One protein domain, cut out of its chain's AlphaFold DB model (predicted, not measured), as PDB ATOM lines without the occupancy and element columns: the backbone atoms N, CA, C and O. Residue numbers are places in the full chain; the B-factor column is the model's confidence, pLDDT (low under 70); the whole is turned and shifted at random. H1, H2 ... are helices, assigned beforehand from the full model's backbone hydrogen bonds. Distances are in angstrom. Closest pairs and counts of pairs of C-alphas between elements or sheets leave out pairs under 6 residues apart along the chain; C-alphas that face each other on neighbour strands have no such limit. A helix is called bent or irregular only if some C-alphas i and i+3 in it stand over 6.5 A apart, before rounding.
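What this domain is: This is residues 2 to 53 and 104 to 186 of the 208 residues of an uncharacterized protein of Gibberella fujikuroi (UniProt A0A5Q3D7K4). What does the model look like? One helix, H7, runs through the middle of a rounded body, and H1, H2, H4 and H6 pack round it, mostly crossing it steeply, while H3 packs on H1 and the short H5 packs on residues 34 to 39 of H3. Two long loops, residues 40 to 53 and residues 104 to 124, lie toward opposite ends of the longest axis. What is it made of? The printed part has 135 residues with seven named helices, H1 to H7 in chain order, and no named strand: the class is all helix. How compact is it? It is compact, with a radius of gyration of the C-alphas of 13.9 A and spans of 40 by 35 by 26 A.

How they stand to each other: Which helix is the hub? It is H7, residues 169 to 184, which touches H4, residues 125 to 134, at a steep tilt of 43 degrees, opposite ways; their closest C-alphas, those of His 131 and Ala 169, are 5.2 A apart. H2, residues 13 to 23, touches H7 opposite ways at 35.3 degrees, only just steep, the closest C-alphas being those of Tyr 23 and Gln 171, 5.5 A apart. H1, residues 2 to 8, touches residues 176 to 180 of H7 alone, about perpendicular at 80 degrees, with the C-alphas of Met 3 and Tyr 180 closest at 5.6 A. What else touches the hub? H6, residues 151 to 159, touches residues 170 to 174 of H7 alone, closest at the C-alphas of Thr 154 and Gln 171, 5.8 A apart. What lies beyond? H3, residues 26 to 39, touches H1 with residues 33 to 39 alone, closest at the C-alphas of His 8 and Trp 36, 5.4 A apart. H5, residues 137 to 140, touches H3, with the C-alphas of Ala 35 and Val 140 closest at 4.6 A, but is apart from H7. Do the backbones close? Every O i to N i+4 pair is within hydrogen-bond range in H1, H4 and H7, against 4 of 7 in H2, 8 of 10 in H3 and 3 of 5 in H6; H5 is too short for such a pair.

Where its parts are: Where is the longest helix? H7 runs 23.0 A, from C-alpha 169 at (-18.393, 12.435, -0.718) to C-alpha 184 at (-31.188, -6.641, -0.851). And the others? H3 spans 20.8 A and is irregular, C-alphas 27 and 30 being 7.5 A apart; H2 spans 15.7 A, H4 14.6 A and H6 14.0 A. H1 begins at C-alpha 2, (-31.524, 2.606, 6.031).

The domain as a whole: How large is it? The two C-alphas farthest apart, those of Gln 45 and Asp 112, are 40.5 A apart. Is anything missing? Residues 54 to 103 are not printed, and C-alphas 53 and 104 are 21.6 A apart across the cut. Is confidence low anywhere? Residues 45 to 46 are under 70.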
ATOM      1  N   VAL A   2     -31.644   4.081   6.077       91.38
ATOM      2  CA  VAL A   2     -31.524   2.606   6.031       91.38
ATOM      3  C   VAL A   2     -30.171   2.106   5.499       91.38
ATOM      4  O   VAL A   2     -29.555   1.280   6.161       91.38
ATOM      5  N   MET A   3     -29.650   2.665   4.397       94.38
ATOM      6  CA  MET A   3     -28.347   2.265   3.833       94.38
ATOM      7  C   MET A   3     -27.205   2.413   4.847       94.38
ATOM      8  O   MET A   3     -26.450   1.476   5.091       94.38
ATOM      9  N   VAL A   4     -27.128   3.576   5.504       94.44
ATOM     10  CA  VAL A   4     -26.097   3.861   6.513       94.44
ATOM     11  C   VAL A   4     -26.248   2.952   7.727       94.44
ATOM     12  O   VAL A   4     -25.252   2.485   8.263       94.44
ATOM     13  N   LYS A   5     -27.484   2.650   8.144       94.19
ATOM     14  CA  LYS A   5     -27.736   1.721   9.248       94.19
ATOM     15  C   LYS A   5     -27.186   0.327   8.945       94.19
ATOM     16  O   LYS A   5     -26.543  -0.257   9.809       94.19
ATOM     17  N   LEU A   6     -27.406  -0.192   7.735       94.62
ATOM     18  CA  LEU A   6     -26.891  -1.511   7.348       94.62
ATOM     19  C   LEU A   6     -25.358  -1.549   7.363       94.62
ATOM     20  O   LEU A   6     -24.794  -2.524   7.864       94.62
ATOM     21  N   LEU A   7     -24.709  -0.491   6.859       94.50
ATOM     22  CA  LEU A   7     -23.252  -0.318   6.890       94.50
ATOM     23  C   LEU A   7     -22.713  -0.211   8.317       94.50
ATOM     24  O   LEU A   7     -21.753  -0.890   8.668       94.50
ATOM     25  N   HIS A   8     -23.340   0.621   9.147       92.56
ATOM     26  CA  HIS A   8     -22.958   0.827  10.539       92.56
ATOM     27  C   HIS A   8     -23.034  -0.476  11.344       92.56
ATOM     28  O   HIS A   8     -22.094  -0.817  12.060       92.56
ATOM     29  N   LEU A   9     -24.125  -1.229  11.177       91.81
ATOM     30  CA  LEU A   9     -24.310  -2.530  11.816       91.81
ATOM     31  C   LEU A   9     -23.461  -3.637  11.182       91.81
ATOM     32  O   LEU A   9     -23.380  -4.718  11.758       91.81
ATOM     33  N   LYS A  10     -22.854  -3.386  10.010       93.69
ATOM     34  CA  LYS A  10     -22.125  -4.377   9.206       93.69
ATOM     35  C   LYS A  10     -22.949  -5.661   9.064       93.69
ATOM     36  O   LYS A  10     -22.486  -6.740   9.409       93.69
ATOM     37  N   THR A  11     -24.198  -5.503   8.615       95.00
ATOM     38  CA  THR A  11     -25.230  -6.564   8.602       95.00
ATOM     39  C   THR A  11     -24.720  -7.871   7.989       95.00
ATOM     40  O   THR A  11     -24.930  -8.940   8.554       95.00
ATOM     41  N   ASP A  12     -23.986  -7.763   6.884       97.38
ATOM     42  CA  ASP A  12     -23.043  -8.776   6.414       97.38
ATOM     43  C   ASP A  12     -21.609  -8.209   6.506       97.38
ATOM     44  O   ASP A  12     -21.263  -7.301   5.736       97.38
ATOM     45  N   PRO A  13     -20.772  -8.698   7.444       96.44
ATOM     46  CA  PRO A  13     -19.397  -8.235   7.601       96.44
ATOM     47  C   PRO A  13     -18.473  -8.621   6.444       96.44
ATOM     48  O   PRO A  13     -17.534  -7.878   6.160       96.44
ATOM     49  N   ASN A  14     -18.708  -9.757   5.783       97.00
ATOM     50  CA  ASN A  14     -17.862 -10.209   4.678       97.00
ATOM     51  C   ASN A  14     -18.093  -9.322   3.458       97.00
ATOM     52  O   ASN A  14     -17.137  -8.768   2.915       97.00
ATOM     53  N   LEU A  15     -19.362  -9.101   3.115       97.81
ATOM     54  CA  LEU A  15     -19.740  -8.169   2.059       97.81
ATOM     55  C   LEU A  15     -19.276  -6.743   2.386       97.81
ATOM     56  O   LEU A  15     -18.819  -6.030   1.499       97.81
ATOM     57  N   TYR A  16     -19.335  -6.323   3.656       97.44
ATOM     58  CA  TYR A  16     -18.859  -4.995   4.054       97.44
ATOM     59  C   TYR A  16     -17.372  -4.835   3.734       97.44
ATOM     60  O   TYR A  16     -16.971  -3.830   3.156       97.44
ATOM     61  N   GLN A  17     -16.554  -5.828   4.094       96.69
ATOM     62  CA  GLN A  17     -15.115  -5.802   3.833       96.69
ATOM     63  C   GLN A  17     -14.785  -5.896   2.342       96.69
ATOM     64  O   GLN A  17     -13.788  -5.321   1.908       96.69
ATOM     65  N   GLU A  18     -15.592  -6.609   1.560       97.00
ATOM     66  CA  GLU A  18     -15.450  -6.666   0.106       97.00
ATOM     67  C   GLU A  18     -15.739  -5.301  -0.529       97.00
ATOM     68  O   GLU A  18     -14.866  -4.732  -1.184       97.00
ATOM     69  N   VAL A  19     -16.913  -4.726  -0.251       98.00
ATOM     70  CA  VAL A  19     -17.340  -3.442  -0.824       98.00
ATOM     71  C   VAL A  19     -16.469  -2.284  -0.327       98.00
ATOM     72  O   VAL A  19     -16.173  -1.375  -1.096       98.00
ATOM     73  N   LEU A  20     -15.983  -2.313   0.920       97.81
ATOM     74  CA  LEU A  20     -15.060  -1.296   1.443       97.81
ATOM     75  C   LEU A  20     -13.827  -1.133   0.545       97.81
ATOM     76  O   LEU A  20     -13.457  -0.007   0.218       97.81
ATOM     77  N   LYS A  21     -13.234  -2.245   0.096       97.19
ATOM     78  CA  LYS A  21     -12.024  -2.247  -0.747       97.19
ATOM     79  C   LYS A  21     -12.260  -1.665  -2.139       97.19
ATOM     80  O   LYS A  21     -11.299  -1.321  -2.821       97.19
ATOM     81  N   HIS A  22     -13.515  -1.569  -2.581       97.88
ATOM     82  CA  HIS A  22     -13.853  -0.929  -3.850       97.88
ATOM     83  C   HIS A  22     -13.755   0.600  -3.786       97.88
ATOM     84  O   HIS A  22     -13.620   1.225  -4.837       97.88
ATOM     85  N   TYR A  23     -13.822   1.188  -2.586       98.19
ATOM     86  CA  TYR A  23     -14.002   2.633  -2.394       98.19
ATOM     87  C   TYR A  23     -12.984   3.279  -1.451       98.19
ATOM     88  O   TYR A  23     -12.772   4.489  -1.501       98.19
ATOM     89  N   PHE A  24     -12.318   2.489  -0.614       97.62
ATOM     90  CA  PHE A  24     -11.349   2.978   0.358       97.62
ATOM     91  C   PHE A  24     -10.166   2.021   0.479       97.62
ATOM     92  O   PHE A  24     -10.287   0.814   0.250       97.62
ATOM     93  N   GLU A  25      -9.017   2.556   0.886       93.81
ATOM     94  CA  GLU A  25      -7.888   1.721   1.271       93.81
ATOM     95  C   GLU A  25      -8.154   1.024   2.613       93.81
ATOM     96  O   GLU A  25      -8.854   1.537   3.488       93.81
ATOM     97  N   GLU A  26      -7.532  -0.137   2.830       90.94
ATOM     98  CA  GLU A  26      -7.702  -0.902   4.074       90.94
ATOM     99  C   GLU A  26      -7.300  -0.096   5.324       90.94
ATOM    100  O   GLU A  26      -7.958  -0.186   6.362       90.94
ATOM    101  N   LYS A  27      -6.269   0.756   5.213       93.00
ATOM    102  CA  LYS A  27      -5.815   1.638   6.304       93.00
ATOM    103  C   LYS A  27      -6.896   2.629   6.767       93.00
ATOM    104  O   LYS A  27      -6.883   3.049   7.924       93.00
ATOM    105  N   ASP A  28      -7.847   2.955   5.894       94.81
ATOM    106  CA  ASP A  28      -8.872   3.972   6.124       94.81
ATOM    107  C   ASP A  28     -10.155   3.404   6.747       94.81
ATOM    108  O   ASP A  28     -11.049   4.160   7.134       94.81
ATOM    109  N   ALA A  29     -10.245   2.081   6.923       94.75
ATOM    110  CA  ALA A  29     -11.442   1.396   7.417       94.75
ATOM    111  C   ALA A  29     -12.005   2.000   8.717       94.75
ATOM    112  O   ALA A  29     -13.219   2.159   8.865       94.75
ATOM    113  N   SER A  30     -11.126   2.370   9.654       93.81
ATOM    114  CA  SER A  30     -11.520   2.963  10.941       93.81
ATOM    115  C   SER A  30     -12.092   4.381  10.805       93.81
ATOM    116  O   SER A  30     -12.994   4.761  11.554       93.81
ATOM    117  N   ILE A  31     -11.605   5.150   9.828       94.75
ATOM    118  CA  ILE A  31     -12.082   6.501   9.524       94.75
ATOM    119  C   ILE A  31     -13.457   6.408   8.862       94.75
ATOM    120  O   ILE A  31     -14.393   7.085   9.277       94.75
ATOM    121  N   VAL A  32     -13.610   5.504   7.894       96.12
ATOM    122  CA  VAL A  32     -14.892   5.239   7.229       96.12
ATOM    123  C   VAL A  32     -15.957   4.810   8.242       96.12
ATOM    124  O   VAL A  32     -17.063   5.347   8.258       96.12
ATOM    125  N   GLU A  33     -15.608   3.912   9.165       94.25
ATOM    126  CA  GLU A  33     -16.512   3.492  10.238       94.25
ATOM    127  C   GLU A  33     -16.916   4.650  11.160       94.25
ATOM    128  O   GLU A  33     -18.077   4.737  11.569       94.25
ATOM    129  N   LYS A  34     -15.993   5.567  11.463       93.88
ATOM    130  CA  LYS A  34     -16.303   6.758  12.258       93.88
ATOM    131  C   LYS A  34     -17.337   7.653  11.564       93.88
ATOM    132  O   LYS A  34     -18.237   8.139  12.246       93.88
ATOM    133  N   ALA A  35     -17.268   7.809  10.241       95.00
ATOM    134  CA  ALA A  35     -18.277   8.556   9.485       95.00
ATOM    135  C   ALA A  35     -19.668   7.899   9.584       95.00
ATOM    136  O   ALA A  35     -20.658   8.578   9.858       95.00
ATOM    137  N   TRP A  36     -19.749   6.568   9.451       95.75
ATOM    138  CA  TRP A  36     -21.012   5.829   9.607       95.75
ATOM    139  C   TRP A  36     -21.611   5.958  11.004       95.75
ATOM    140  O   TRP A  36     -22.813   6.182  11.135       95.75
ATOM    141  N   ARG A  37     -20.781   5.867  12.047       94.00
ATOM    142  CA  ARG A  37     -21.209   6.074  13.439       94.00
ATOM    143  C   ARG A  37     -21.720   7.491  13.670       94.00
ATOM    144  O   ARG A  37     -22.779   7.667  14.267       94.00
ATOM    145  N   GLY A  38     -21.010   8.495  13.159       94.56
ATOM    146  CA  GLY A  38     -21.416   9.892  13.269       94.56
ATOM    147  C   GLY A  38     -22.779  10.151  12.620       94.56
ATOM    148  O   GLY A  38     -23.668  10.715  13.256       94.56
ATOM    149  N   LEU A  39     -23.019   9.604  11.424       95.06
ATOM    150  CA  LEU A  39     -24.333   9.631  10.763       95.06
ATOM    151  C   LEU A  39     -25.426   8.861  11.535       95.06
ATOM    152  O   LEU A  39     -26.609   9.176  11.391       95.06
ATOM    153  N   MET A  40     -25.048   7.886  12.367       94.69
ATOM    154  CA  MET A  40     -25.919   7.112  13.268       94.69
ATOM    155  C   MET A  40     -26.042   7.684  14.685       94.69
ATOM    156  O   MET A  40     -26.639   7.041  15.545       94.69
ATOM    157  N   GLY A  41     -25.545   8.900  14.916       91.12
ATOM    158  CA  GLY A  41     -25.759   9.632  16.165       91.12
ATOM    159  C   GLY A  41     -24.703   9.404  17.239       91.12
ATOM    160  O   GLY A  41     -24.931   9.801  18.380       91.12
ATOM    161  N   ALA A  42     -23.558   8.807  16.897       89.44
ATOM    162  CA  ALA A  42     -22.432   8.721  17.818       89.44
ATOM    163  C   ALA A  42     -21.921  10.119  18.195       89.44
ATOM    164  O   ALA A  42     -21.664  10.950  17.321       89.44
ATOM    165  N   LYS A  43     -21.755  10.374  19.497       79.19
ATOM    166  CA  LYS A  43     -21.342  11.685  20.029       79.19
ATOM    167  C   LYS A  43     -19.835  11.829  20.226       79.19
ATOM    168  O   LYS A  43     -19.331  12.949  20.223       79.19
ATOM    169  N   ASP A  44     -19.119  10.724  20.418       77.12
ATOM    170  CA  ASP A  44     -17.692  10.730  20.738       77.12
ATOM    171  C   ASP A  44     -16.956   9.442  20.319       77.12
ATOM    172  O   ASP A  44     -17.497   8.547  19.664       77.12
ATOM    173  N   GLN A  45     -15.664   9.378  20.660       64.62
ATOM    174  CA  GLN A  45     -14.828   8.202  20.441       64.62
ATOM    175  C   GLN A  45     -15.187   7.096  21.439       64.62
ATOM    176  O   GLN A  45     -14.650   7.033  22.540       64.62
ATOM    177  N   GLY A  46     -16.065   6.191  21.020       68.69
ATOM    178  CA  GLY A  46     -16.480   5.030  21.810       68.69
ATOM    179  C   GLY A  46     -17.973   4.771  21.674       68.69
ATOM    180  O   GLY A  46     -18.392   3.612  21.645       68.69
ATOM    181  N   ASP A  47     -18.740   5.843  21.483       79.31
ATOM    182  CA  ASP A  47     -20.141   5.775  21.103       79.31
ATOM    183  C   ASP A  47     -20.304   5.116  19.723       79.31
ATOM    184  O   ASP A  47     -19.587   5.407  18.759       79.31
ATOM    185  N   GLN A  48     -21.236   4.171  19.646       81.38
ATOM    186  CA  GLN A  48     -21.593   3.506  18.397       81.38
ATOM    187  C   GLN A  48     -22.683   4.288  17.654       81.38
ATOM    188  O   GLN A  48     -22.824   4.127  16.447       81.38
ATOM    189  N   GLY A  49     -23.405   5.178  18.336       80.81
ATOM    190  CA  GLY A  49     -24.697   5.662  17.877       80.81
ATOM    191  C   GLY A  49     -25.795   4.653  18.210       80.81
ATOM    192  O   GLY A  49     -25.547   3.467  18.437       80.81
ATOM    193  N   ASP A  50     -27.035   5.123  18.265       80.38
ATOM    194  CA  ASP A  50     -28.194   4.290  18.612       80.38
ATOM    195  C   ASP A  50     -28.834   3.612  17.384       80.38
ATOM    196  O   ASP A  50     -29.822   2.882  17.498       80.38
ATOM    197  N   GLY A  51     -28.277   3.854  16.192       80.38
ATOM    198  CA  GLY A  51     -28.766   3.304  14.931       80.38
ATOM    199  C   GLY A  51     -30.109   3.884  14.476       80.38
ATOM    200  O   GLY A  51     -30.738   3.319  13.572       80.38
ATOM    201  N   THR A  52     -30.570   4.980  15.089       85.06
ATOM    202  CA  THR A  52     -31.786   5.708  14.692       85.06
ATOM    203  C   THR A  52     -31.488   6.888  13.766       85.06
ATOM    204  O   THR A  52     -32.373   7.335  13.035       85.06
ATOM    205  N   GLY A  53     -30.221   7.304  13.697       88.81
ATOM    206  CA  GLY A  53     -29.762   8.444  12.911       88.81
ATOM    207  C   GLY A  53     -29.352   9.607  13.802       88.81
ATOM    208  O   GLY A  53     -29.871   9.785  14.897       88.81
ATOM    209  N   PRO A 104     -35.065   7.978  -8.459       90.88
ATOM    210  CA  PRO A 104     -36.018   7.160  -7.731       90.88
ATOM    211  C   PRO A 104     -35.666   7.111  -6.245       90.88
ATOM    212  O   PRO A 104     -34.499   7.237  -5.839       90.88
ATOM    213  N   THR A 105     -36.670   6.889  -5.412       91.50
ATOM    214  CA  THR A 105     -36.439   6.403  -4.057       91.50
ATOM    215  C   THR A 105     -36.016   4.930  -4.086       91.50
ATOM    216  O   THR A 105     -36.032   4.251  -5.113       91.50
ATOM    217  N   ILE A 106     -35.592   4.415  -2.933       90.56
ATOM    218  CA  ILE A 106     -35.170   3.014  -2.808       90.56
ATOM    219  C   ILE A 106     -36.330   2.047  -3.101       90.56
ATOM    220  O   ILE A 106     -36.110   0.990  -3.676       90.56
ATOM    221  N   ASP A 107     -37.552   2.393  -2.703       90.31
ATOM    222  CA  ASP A 107     -38.764   1.596  -2.920       90.31
ATOM    223  C   ASP A 107     -39.288   1.648  -4.365       90.31
ATOM    224  O   ASP A 107     -40.085   0.799  -4.756       90.31
ATOM    225  N   GLU A 108     -38.800   2.595  -5.166       89.94
ATOM    226  CA  GLU A 108     -39.110   2.729  -6.594       89.94
ATOM    227  C   GLU A 108     -38.103   1.998  -7.501       89.94
ATOM    228  O   GLU A 108     -38.269   1.996  -8.717       89.94
ATOM    229  N   THR A 109     -37.060   1.381  -6.932       89.69
ATOM    230  CA  THR A 109     -36.018   0.650  -7.675       89.69
ATOM    231  C   THR A 109     -36.053  -0.836  -7.325       89.69
ATOM    232  O   THR A 109     -36.019  -1.202  -6.149       89.69
ATOM    233  N   SER A 110     -36.087  -1.710  -8.334       90.75
ATOM    234  CA  SER A 110     -36.043  -3.163  -8.148       90.75
ATOM    235  C   SER A 110     -34.689  -3.764  -8.537       90.75
ATOM    236  O   SER A 110     -33.910  -3.174  -9.282       90.75
ATOM    237  N   CYS A 111     -34.409  -4.982  -8.068       93.06
ATOM    238  CA  CYS A 111     -33.166  -5.693  -8.388       93.06
ATOM    239  C   CYS A 111     -32.983  -6.000  -9.884       93.06
ATOM    240  O   CYS A 111     -31.841  -6.135 -10.338       93.06
ATOM    241  N   ASP A 112     -34.086  -6.087 -10.632       90.31
ATOM    242  CA  ASP A 112     -34.085  -6.322 -12.078       90.31
ATOM    243  C   ASP A 112     -33.657  -5.064 -12.854       90.31
ATOM    244  O   ASP A 112     -33.053  -5.173 -13.924       90.31
ATOM    245  N   ASP A 113     -33.874  -3.870 -12.290       89.12
ATOM    246  CA  ASP A 113     -33.524  -2.591 -12.924       89.12
ATOM    247  C   ASP A 113     -32.011  -2.319 -12.909       89.12
ATOM    248  O   ASP A 113     -31.492  -1.596 -13.761       89.12
ATOM    249  N   LEU A 114     -31.282  -2.917 -11.960       90.75
ATOM    250  CA  LEU A 114     -29.882  -2.589 -11.663       90.75
ATOM    251  C   LEU A 114     -28.873  -3.172 -12.664       90.75
ATOM    252  O   LEU A 114     -27.773  -2.640 -12.814       90.75
ATOM    253  N   GLY A 115     -29.220  -4.265 -13.351       91.12
ATOM    254  CA  GLY A 115     -28.264  -5.044 -14.146       91.12
ATOM    255  C   GLY A 115     -27.201  -5.752 -13.291       91.12
ATOM    256  O   GLY A 115     -27.424  -6.021 -12.110       91.12
ATOM    257  N   ASP A 116     -26.050  -6.073 -13.892       95.44
ATOM    258  CA  ASP A 116     -24.985  -6.889 -13.269       95.44
ATOM    259  C   ASP A 116     -23.751  -6.089 -12.824       95.44
ATOM    260  O   ASP A 116     -22.837  -6.647 -12.217       95.44
ATOM    261  N   GLU A 117     -23.690  -4.800 -13.149       95.62
ATOM    262  CA  GLU A 117     -22.551  -3.915 -12.883       95.62
ATOM    263  C   GLU A 117     -22.962  -2.800 -11.925       95.62
ATOM    264  O   GLU A 117     -24.095  -2.312 -11.970       95.62
ATOM    265  N   VAL A 118     -22.019  -2.341 -11.099       96.44
ATOM    266  CA  VAL A 118     -22.185  -1.054 -10.423       96.44
ATOM    267  C   VAL A 118     -22.296   0.032 -11.482       96.44
ATOM    268  O   VAL A 118     -21.440   0.155 -12.352       96.44
ATOM    269  N   SER A 119     -23.378   0.798 -11.435       93.62
ATOM    270  CA  SER A 119     -23.745   1.717 -12.509       93.62
ATOM    271  C   SER A 119     -24.665   2.821 -11.996       93.62
ATOM    272  O   SER A 119     -25.127   2.784 -10.850       93.62
ATOM    273  N   GLY A 120     -24.959   3.798 -12.852       89.62
ATOM    274  CA  GLY A 120     -25.916   4.862 -12.570       89.62
ATOM    275  C   GLY A 120     -27.298   4.376 -12.145       89.62
ATOM    276  O   GLY A 120     -27.955   5.039 -11.347       89.62
ATOM    277  N   LYS A 121     -27.693   3.174 -12.576       90.75
ATOM    278  CA  LYS A 121     -28.963   2.521 -12.220       90.75
ATOM    279  C   LYS A 121     -29.146   2.282 -10.721       90.75
ATOM    280  O   LYS A 121     -30.270   2.176 -10.254       90.75
ATOM    281  N   MET A 122     -28.055   2.223  -9.958       93.31
ATOM    282  CA  MET A 122     -28.099   2.113  -8.494       93.31
ATOM    283  C   MET A 122     -28.351   3.445  -7.789       93.31
ATOM    284  O   MET A 122     -28.539   3.462  -6.569       93.31
ATOM    285  N   SER A 123     -28.271   4.557  -8.524       91.88
ATOM    286  CA  SER A 123     -28.385   5.895  -7.973       91.88
ATOM    287  C   SER A 123     -29.816   6.193  -7.551       91.88
ATOM    288  O   SER A 123     -30.738   6.143  -8.359       91.88
ATOM    289  N   THR A 124     -29.984   6.590  -6.293       93.38
ATOM    290  CA  THR A 124     -31.289   6.950  -5.726       93.38
ATOM    291  C   THR A 124     -31.256   8.336  -5.089       93.38
ATOM    292  O   THR A 124     -30.191   8.834  -4.708       93.38
ATOM    293  N   LEU A 125     -32.426   8.955  -4.908       93.38
ATOM    294  CA  LEU A 125     -32.555  10.222  -4.185       93.38
ATOM    295  C   LEU A 125     -31.977  10.136  -2.754       93.38
ATOM    296  O   LEU A 125     -31.196  11.015  -2.380       93.38
ATOM    297  N   PRO A 126     -32.234   9.076  -1.956       94.56
ATOM    298  CA  PRO A 126     -31.540   8.873  -0.685       94.56
ATOM    299  C   PRO A 126     -30.012   8.771  -0.795       94.56
ATOM    300  O   PRO A 126     -29.320   9.170   0.139       94.56
ATOM    301  N   GLY A 127     -29.477   8.247  -1.902       95.94
ATOM    302  CA  GLY A 127     -28.035   8.221  -2.170       95.94
ATOM    303  C   GLY A 127     -27.462   9.615  -2.419       95.94
ATOM    304  O   GLY A 127     -26.416   9.951  -1.868       95.94
ATOM    305  N   ILE A 128     -28.175  10.450  -3.177       95.31
ATOM    306  CA  ILE A 128     -27.819  11.862  -3.394       95.31
ATOM    307  C   ILE A 128     -27.844  12.625  -2.066       95.31
ATOM    308  O   ILE A 128     -26.882  13.299  -1.727       95.31
ATOM    309  N   ILE A 129     -28.901  12.462  -1.267       96.00
ATOM    310  CA  ILE A 129     -28.986  13.088   0.060       96.00
ATOM    311  C   ILE A 129     -27.827  12.623   0.950       96.00
ATOM    312  O   ILE A 129     -27.241  13.437   1.653       96.00
ATOM    313  N   LEU A 130     -27.466  11.335   0.919       97.50
ATOM    314  CA  LEU A 130     -26.333  10.823   1.689       97.50
ATOM    315  C   LEU A 130     -25.017  11.498   1.295       97.50
ATOM    316  O   LEU A 130     -24.279  11.887   2.194       97.50
ATOM    317  N   HIS A 131     -24.743  11.663  -0.002       97.75
ATOM    318  CA  HIS A 131     -23.579  12.420  -0.476       97.75
ATOM    319  C   HIS A 131     -23.538  13.804   0.188       97.75
ATOM    320  O   HIS A 131     -22.573  14.131   0.873       97.75
ATOM    321  N   GLU A 132     -24.640  14.550   0.131       96.94
ATOM    322  CA  GLU A 132     -24.708  15.887   0.728       96.94
ATOM    323  C   GLU A 132     -24.528  15.896   2.252       96.94
ATOM    324  O   GLU A 132     -23.881  16.784   2.807       96.94
ATOM    325  N   LEU A 133     -25.068  14.895   2.952       96.94
ATOM    326  CA  LEU A 133     -24.889  14.759   4.400       96.94
ATOM    327  C   LEU A 133     -23.421  14.553   4.786       96.94
ATOM    328  O   LEU A 133     -23.024  14.991   5.866       96.94
ATOM    329  N   THR A 134     -22.609  13.923   3.932       97.31
ATOM    330  CA  THR A 134     -21.181  13.736   4.229       97.31
ATOM    331  C   THR A 134     -20.389  15.040   4.209       97.31
ATOM    332  O   THR A 134     -19.419  15.152   4.953       97.31
ATOM    333  N   HIS A 135     -20.836  16.067   3.479       96.56
ATOM    334  CA  HIS A 135     -20.228  17.401   3.546       96.56
ATOM    335  C   HIS A 135     -20.478  18.115   4.878       96.56
ATOM    336  O   HIS A 135     -19.797  19.091   5.199       96.56
ATOM    337  N   PHE A 136     -21.461  17.674   5.669       95.50
ATOM    338  CA  PHE A 136     -21.788  18.346   6.916       95.50
ATOM    339  C   PHE A 136     -20.849  17.887   8.037       95.50
ATOM    340  O   PHE A 136     -21.106  16.898   8.724       95.50
ATOM    341  N   GLN A 137     -19.763  18.640   8.239       93.88
ATOM    342  CA  GLN A 137     -18.704  18.344   9.210       93.88
ATOM    343  C   GLN A 137     -19.214  17.917  10.604       93.88
ATOM    344  O   GLN A 137     -18.650  16.969  11.146       93.88
ATOM    345  N   PRO A 138     -20.274  18.503  11.201       92.81
ATOM    346  CA  PRO A 138     -20.803  18.031  12.484       92.81
ATOM    347  C   PRO A 138     -21.276  16.568  12.506       92.81
ATOM    348  O   PRO A 138     -21.343  15.976  13.580       92.81
ATOM    349  N   LEU A 139     -21.602  15.974  11.350       92.94
ATOM    350  CA  LEU A 139     -21.998  14.567  11.243       92.94
ATOM    351  C   LEU A 139     -20.807  13.619  11.126       92.94
ATOM    352  O   LEU A 139     -20.873  12.515  11.652       92.94
ATOM    353  N   VAL A 140     -19.744  14.016  10.427       92.56
ATOM    354  CA  VAL A 140     -18.627  13.114  10.085       92.56
ATOM    355  C   VAL A 140     -17.335  13.443  10.841       92.56
ATOM    356  O   VAL A 140     -16.573  12.547  11.180       92.56
ATOM    357  N   GLY A 141     -17.128  14.707  11.211       90.19
ATOM    358  CA  GLY A 141     -16.014  15.199  12.025       90.19
ATOM    359  C   GLY A 141     -14.828  15.782  11.248       90.19
ATOM    360  O   GLY A 141     -13.839  16.161  11.875       90.19
ATOM    361  N   TRP A 142     -14.893  15.856   9.919       93.56
ATOM    362  CA  TRP A 142     -13.893  16.481   9.041       93.56
ATOM    363  C   TRP A 142     -14.551  16.995   7.758       93.56
ATOM    364  O   TRP A 142     -15.711  16.686   7.490       93.56
ATOM    365  N   ASP A 143     -13.815  17.792   6.986       94.19
ATOM    366  CA  ASP A 143     -14.293  18.291   5.701       94.19
ATOM    367  C   ASP A 143     -14.191  17.188   4.647       94.19
ATOM    368  O   ASP A 143     -13.109  16.680   4.359       94.19
ATOM    369  N   ILE A 144     -15.331  16.821   4.073       96.12
ATOM    370  CA  ILE A 144     -15.428  15.946   2.906       96.12
ATOM    371  C   ILE A 144     -15.785  16.839   1.716       96.12
ATOM    372  O   ILE A 144     -16.628  17.726   1.838       96.12
ATOM    373  N   LEU A 145     -15.118  16.633   0.586       95.06
ATOM    374  CA  LEU A 145     -15.185  17.438  -0.633       95.06
ATOM    375  C   LEU A 145     -15.613  16.580  -1.835       95.06
ATOM    376  O   LEU A 145     -15.928  15.397  -1.701       95.06
ATOM    377  N   ASP A 146     -15.579  17.194  -3.017       94.00
ATOM    378  CA  ASP A 146     -15.955  16.588  -4.291       94.00
ATOM    379  C   ASP A 146     -14.763  16.469  -5.245       94.00
ATOM    380  O   ASP A 146     -14.545  17.309  -6.121       94.00
ATOM    381  N   TYR A 147     -13.972  15.416  -5.080       93.19
ATOM    382  CA  TYR A 147     -12.831  15.127  -5.949       93.19
ATOM    383  C   TYR A 147     -13.229  14.347  -7.202       93.19
ATOM    384  O   TYR A 147     -12.696  14.594  -8.283       93.19
ATOM    385  N   THR A 148     -14.145  13.385  -7.067       93.12
ATOM    386  CA  THR A 148     -14.585  12.527  -8.176       93.12
ATOM    387  C   THR A 148     -16.060  12.193  -8.075       93.12
ATOM    388  O   THR A 148     -16.584  12.016  -6.977       93.12
ATOM    389  N   TYR A 149     -16.685  12.033  -9.240       92.19
ATOM    390  CA  TYR A 149     -18.102  11.718  -9.379       92.19
ATOM    391  C   TYR A 149     -18.329  10.489 -10.248       92.19
ATOM    392  O   TYR A 149     -17.648  10.308 -11.267       92.19
ATOM    393  N   GLY A 150     -19.354   9.722  -9.888       92.12
ATOM    394  CA  GLY A 150     -19.822   8.564 -10.641       92.12
ATOM    395  C   GLY A 150     -19.036   7.286 -10.330       92.12
ATOM    396  O   GLY A 150     -17.856   7.330  -9.967       92.12
ATOM    397  N   PRO A 151     -19.670   6.115 -10.500       93.56
ATOM    398  CA  PRO A 151     -19.198   4.869  -9.907       93.56
ATOM    399  C   PRO A 151     -17.804   4.465 -10.400       93.56
ATOM    400  O   PRO A 151     -16.980   3.995  -9.613       93.56
ATOM    401  N   LYS A 152     -17.500   4.684 -11.685       95.06
ATOM    402  CA  LYS A 152     -16.202   4.339 -12.275       95.06
ATOM    403  C   LYS A 152     -15.075   5.230 -11.772       95.06
ATOM    404  O   LYS A 152     -14.011   4.712 -11.447       95.06
ATOM    405  N   ASN A 153     -15.288   6.546 -11.705       95.12
ATOM    406  CA  ASN A 153     -14.229   7.451 -11.241       95.12
ATOM    407  C   ASN A 153     -13.971   7.249  -9.749       95.12
ATOM    408  O   ASN A 153     -12.823   7.221  -9.319       95.12
ATOM    409  N   THR A 154     -15.044   7.057  -8.986       95.69
ATOM    410  CA  THR A 154     -14.996   6.824  -7.550       95.69
ATOM    411  C   THR A 154     -14.215   5.545  -7.215       95.69
ATOM    412  O   THR A 154     -13.289   5.596  -6.410       95.69
ATOM    413  N   ARG A 155     -14.452   4.424  -7.915       95.94
ATOM    414  CA  ARG A 155     -13.614   3.222  -7.735       95.94
ATOM    415  C   ARG A 155     -12.165   3.413  -8.197       95.94
ATOM    416  O   ARG A 155     -11.242   2.963  -7.527       95.94
ATOM    417  N   ALA A 156     -11.942   4.090  -9.326       95.44
ATOM    418  CA  ALA A 156     -10.590   4.334  -9.840       95.44
ATOM    419  C   ALA A 156      -9.741   5.222  -8.909       95.44
ATOM    420  O   ALA A 156      -8.514   5.106  -8.897       95.44
ATOM    421  N   ALA A 157     -10.383   6.078  -8.107       95.19
ATOM    422  CA  ALA A 157      -9.708   6.951  -7.153       95.19
ATOM    423  C   ALA A 157      -8.973   6.191  -6.037       95.19
ATOM    424  O   ALA A 157      -8.006   6.721  -5.509       95.19
ATOM    425  N   VAL A 158      -9.363   4.950  -5.714       94.50
ATOM    426  CA  VAL A 158      -8.672   4.125  -4.696       94.50
ATOM    427  C   VAL A 158      -7.220   3.841  -5.074       94.50
ATOM    428  O   VAL A 158      -6.369   3.690  -4.207       94.50
ATOM    429  N   THR A 159      -6.926   3.781  -6.372       90.94
ATOM    430  CA  THR A 159      -5.573   3.543  -6.894       90.94
ATOM    431  C   THR A 159      -4.866   4.822  -7.344       90.94
ATOM    432  O   THR A 159      -3.837   4.742  -8.008       90.94
ATOM    433  N   ASN A 160      -5.437   5.995  -7.058       89.50
ATOM    434  CA  ASN A 160      -4.871   7.283  -7.436       89.50
ATOM    435  C   ASN A 160      -4.346   8.014  -6.195       89.50
ATOM    436  O   ASN A 160      -5.130   8.577  -5.436       89.50
ATOM    437  N   ASP A 161      -3.021   8.059  -6.047       86.44
ATOM    438  CA  ASP A 161      -2.341   8.683  -4.904       86.44
ATOM    439  C   ASP A 161      -2.632  10.193  -4.755       86.44
ATOM    440  O   ASP A 161      -2.460  10.746  -3.668       86.44
ATOM    441  N   ASP A 162      -3.109  10.865  -5.812       87.31
ATOM    442  CA  ASP A 162      -3.490  12.284  -5.768       87.31
ATOM    443  C   ASP A 162      -4.870  12.517  -5.122       87.31
ATOM    444  O   ASP A 162      -5.249  13.662  -4.859       87.31
ATOM    445  N   ILE A 163      -5.649  11.454  -4.876       87.88
ATOM    446  CA  ILE A 163      -7.009  11.543  -4.339       87.88
ATOM    447  C   ILE A 163      -7.073  10.883  -2.967       87.88
ATOM    448  O   ILE A 163      -6.977   9.669  -2.815       87.88
ATOM    449  N   VAL A 164      -7.361  11.688  -1.948       92.81
ATOM    450  CA  VAL A 164      -7.626  11.180  -0.602       92.81
ATOM    451  C   VAL A 164      -9.082  10.706  -0.533       92.81
ATOM    452  O   VAL A 164      -9.999  11.506  -0.358       92.81
ATOM    453  N   THR A 165      -9.314   9.402  -0.692       95.38
ATOM    454  CA  THR A 165     -10.662   8.809  -0.828       95.38
ATOM    455  C   THR A 165     -11.596   9.108   0.350       95.38
ATOM    456  O   THR A 165     -12.760   9.439   0.135       95.38
ATOM    457  N   ILE A 166     -11.084   9.121   1.586       96.94
ATOM    458  CA  ILE A 166     -11.841   9.510   2.795       96.94
ATOM    459  C   ILE A 166     -12.338  10.965   2.797       96.94
ATOM    460  O   ILE A 166     -13.148  11.343   3.641       96.94
ATOM    461  N   LEU A 167     -11.852  11.793   1.874       97.06
ATOM    462  CA  LEU A 167     -12.279  13.176   1.704       97.06
ATOM    463  C   LEU A 167     -13.189  13.355   0.479       97.06
ATOM    464  O   LEU A 167     -13.448  14.493   0.112       97.06
ATOM    465  N   ASN A 168     -13.674  12.285  -0.165       97.81
ATOM    466  CA  ASN A 168     -14.582  12.379  -1.315       97.81
ATOM    467  C   ASN A 168     -15.997  11.886  -0.977       97.81
ATOM    468  O   ASN A 168     -16.184  10.700  -0.702       97.81
ATOM    469  N   ALA A 169     -17.006  12.754  -1.076       97.88
ATOM    470  CA  ALA A 169     -18.393  12.435  -0.718       97.88
ATOM    471  C   ALA A 169     -18.966  11.257  -1.519       97.88
ATOM    472  O   ALA A 169     -19.626  10.365  -0.974       97.88
ATOM    473  N   ASP A 170     -18.640  11.183  -2.812       97.12
ATOM    474  CA  ASP A 170     -19.138  10.116  -3.679       97.12
ATOM    475  C   ASP A 170     -18.567   8.730  -3.307       97.12
ATOM    476  O   ASP A 170     -19.241   7.733  -3.554       97.12
ATOM    477  N   GLN A 171     -17.413   8.632  -2.619       98.12
ATOM    478  CA  GLN A 171     -16.912   7.337  -2.110       98.12
ATOM    479  C   GLN A 171     -17.886   6.724  -1.102       98.12
ATOM    480  O   GLN A 171     -18.248   5.551  -1.190       98.12
ATOM    481  N   TYR A 172     -18.372   7.546  -0.173       98.44
ATOM    482  CA  TYR A 172     -19.341   7.136   0.837       98.44
ATOM    483  C   TYR A 172     -20.687   6.773   0.201       98.44
ATOM    484  O   TYR A 172     -21.260   5.725   0.511       98.44
ATOM    485  N   ARG A 173     -21.187   7.601  -0.724       97.69
ATOM    486  CA  ARG A 173     -22.444   7.329  -1.438       97.69
ATOM    487  C   ARG A 173     -22.391   6.012  -2.206       97.69
ATOM    488  O   ARG A 173     -23.308   5.202  -2.069       97.69
ATOM    489  N   TRP A 174     -21.359   5.795  -3.016       97.88
ATOM    490  CA  TRP A 174     -21.276   4.604  -3.858       97.88
ATOM    491  C   TRP A 174     -21.049   3.333  -3.041       97.88
ATOM    492  O   TRP A 174     -21.735   2.346  -3.303       97.88
ATOM    493  N   MET A 175     -20.231   3.386  -1.983       98.19
ATOM    494  CA  MET A 175     -20.116   2.285  -1.021       98.19
ATOM    495  C   MET A 175     -21.474   1.922  -0.412       98.19
ATOM    496  O   MET A 175     -21.836   0.748  -0.359       98.19
ATOM    497  N   ALA A 176     -22.247   2.919   0.027       98.31
ATOM    498  CA  ALA A 176     -23.549   2.686   0.640       98.31
ATOM    499  C   ALA A 176     -24.568   2.081  -0.329       98.31
ATOM    500  O   ALA A 176     -25.307   1.178   0.064       98.31
ATOM    501  N   GLN A 177     -24.599   2.548  -1.578       97.19
ATOM    502  CA  GLN A 177     -25.518   2.027  -2.591       97.19
ATOM    503  C   GLN A 177     -25.139   0.612  -3.028       97.19
ATOM    504  O   GLN A 177     -26.009  -0.253  -3.057       97.19
ATOM    505  N   GLU A 178     -23.862   0.344  -3.313       97.94
ATOM    506  CA  GLU A 178     -23.425  -1.004  -3.686       97.94
ATOM    507  C   GLU A 178     -23.677  -1.998  -2.550       97.94
ATOM    508  O   GLU A 178     -24.222  -3.073  -2.793       97.94
ATOM    509  N   TYR A 179     -23.344  -1.633  -1.308       98.38
ATOM    510  CA  TYR A 179     -23.565  -2.500  -0.150       98.38
ATOM    511  C   TYR A 179     -25.052  -2.787   0.069       98.38
ATOM    512  O   TYR A 179     -25.444  -3.939   0.254       98.38
ATOM    513  N   TYR A 180     -25.890  -1.747   0.012       98.06
ATOM    514  CA  TYR A 180     -27.337  -1.884   0.143       98.06
ATOM    515  C   TYR A 180     -27.910  -2.808  -0.933       98.06
ATOM    516  O   TYR A 180     -28.581  -3.784  -0.607       98.06
ATOM    517  N   TRP A 181     -27.625  -2.541  -2.207       97.81
ATOM    518  CA  TRP A 181     -28.190  -3.334  -3.292       97.81
ATOM    519  C   TRP A 181     -27.657  -4.761  -3.314       97.81
ATOM    520  O   TRP A 181     -28.420  -5.675  -3.611       97.81
ATOM    521  N   SER A 182     -26.393  -4.974  -2.944       98.19
ATOM    522  CA  SER A 182     -25.828  -6.323  -2.867       98.19
ATOM    523  C   SER A 182     -26.526  -7.161  -1.795       98.19
ATOM    524  O   SER A 182     -26.854  -8.319  -2.038       98.19
ATOM    525  N   LEU A 183     -26.835  -6.553  -0.642       97.50
ATOM    526  CA  LEU A 183     -27.610  -7.197   0.421       97.50
ATOM    527  C   LEU A 183     -29.049  -7.500  -0.003       97.50
ATOM    528  O   LEU A 183     -29.535  -8.605   0.208       97.50
ATOM    529  N   ILE A 184     -29.754  -6.511  -0.554       96.94
ATOM    530  CA  ILE A 184     -31.188  -6.641  -0.851       96.94
ATOM    531  C   ILE A 184     -31.440  -7.571  -2.036       96.94
ATOM    532  O   ILE A 184     -32.429  -8.301  -2.041       96.94
ATOM    533  N   CYS A 185     -30.548  -7.558  -3.022       96.75
ATOM    534  CA  CYS A 185     -30.661  -8.386  -4.216       96.75
ATOM    535  C   CYS A 185     -29.941  -9.731  -4.099       96.75
ATOM    536  O   CYS A 185     -29.950 -10.477  -5.076       96.75
ATOM    537  N   ASP A 186     -29.318 -10.016  -2.949       97.00
ATOM    538  CA  ASP A 186     -28.546 -11.236  -2.678       97.00
ATOM    539  C   ASP A 186     -27.553 -11.565  -3.809       97.00
ATOM    540  O   ASP A 186     -27.501 -12.675  -4.343       97.00
TER     541      ASP A 186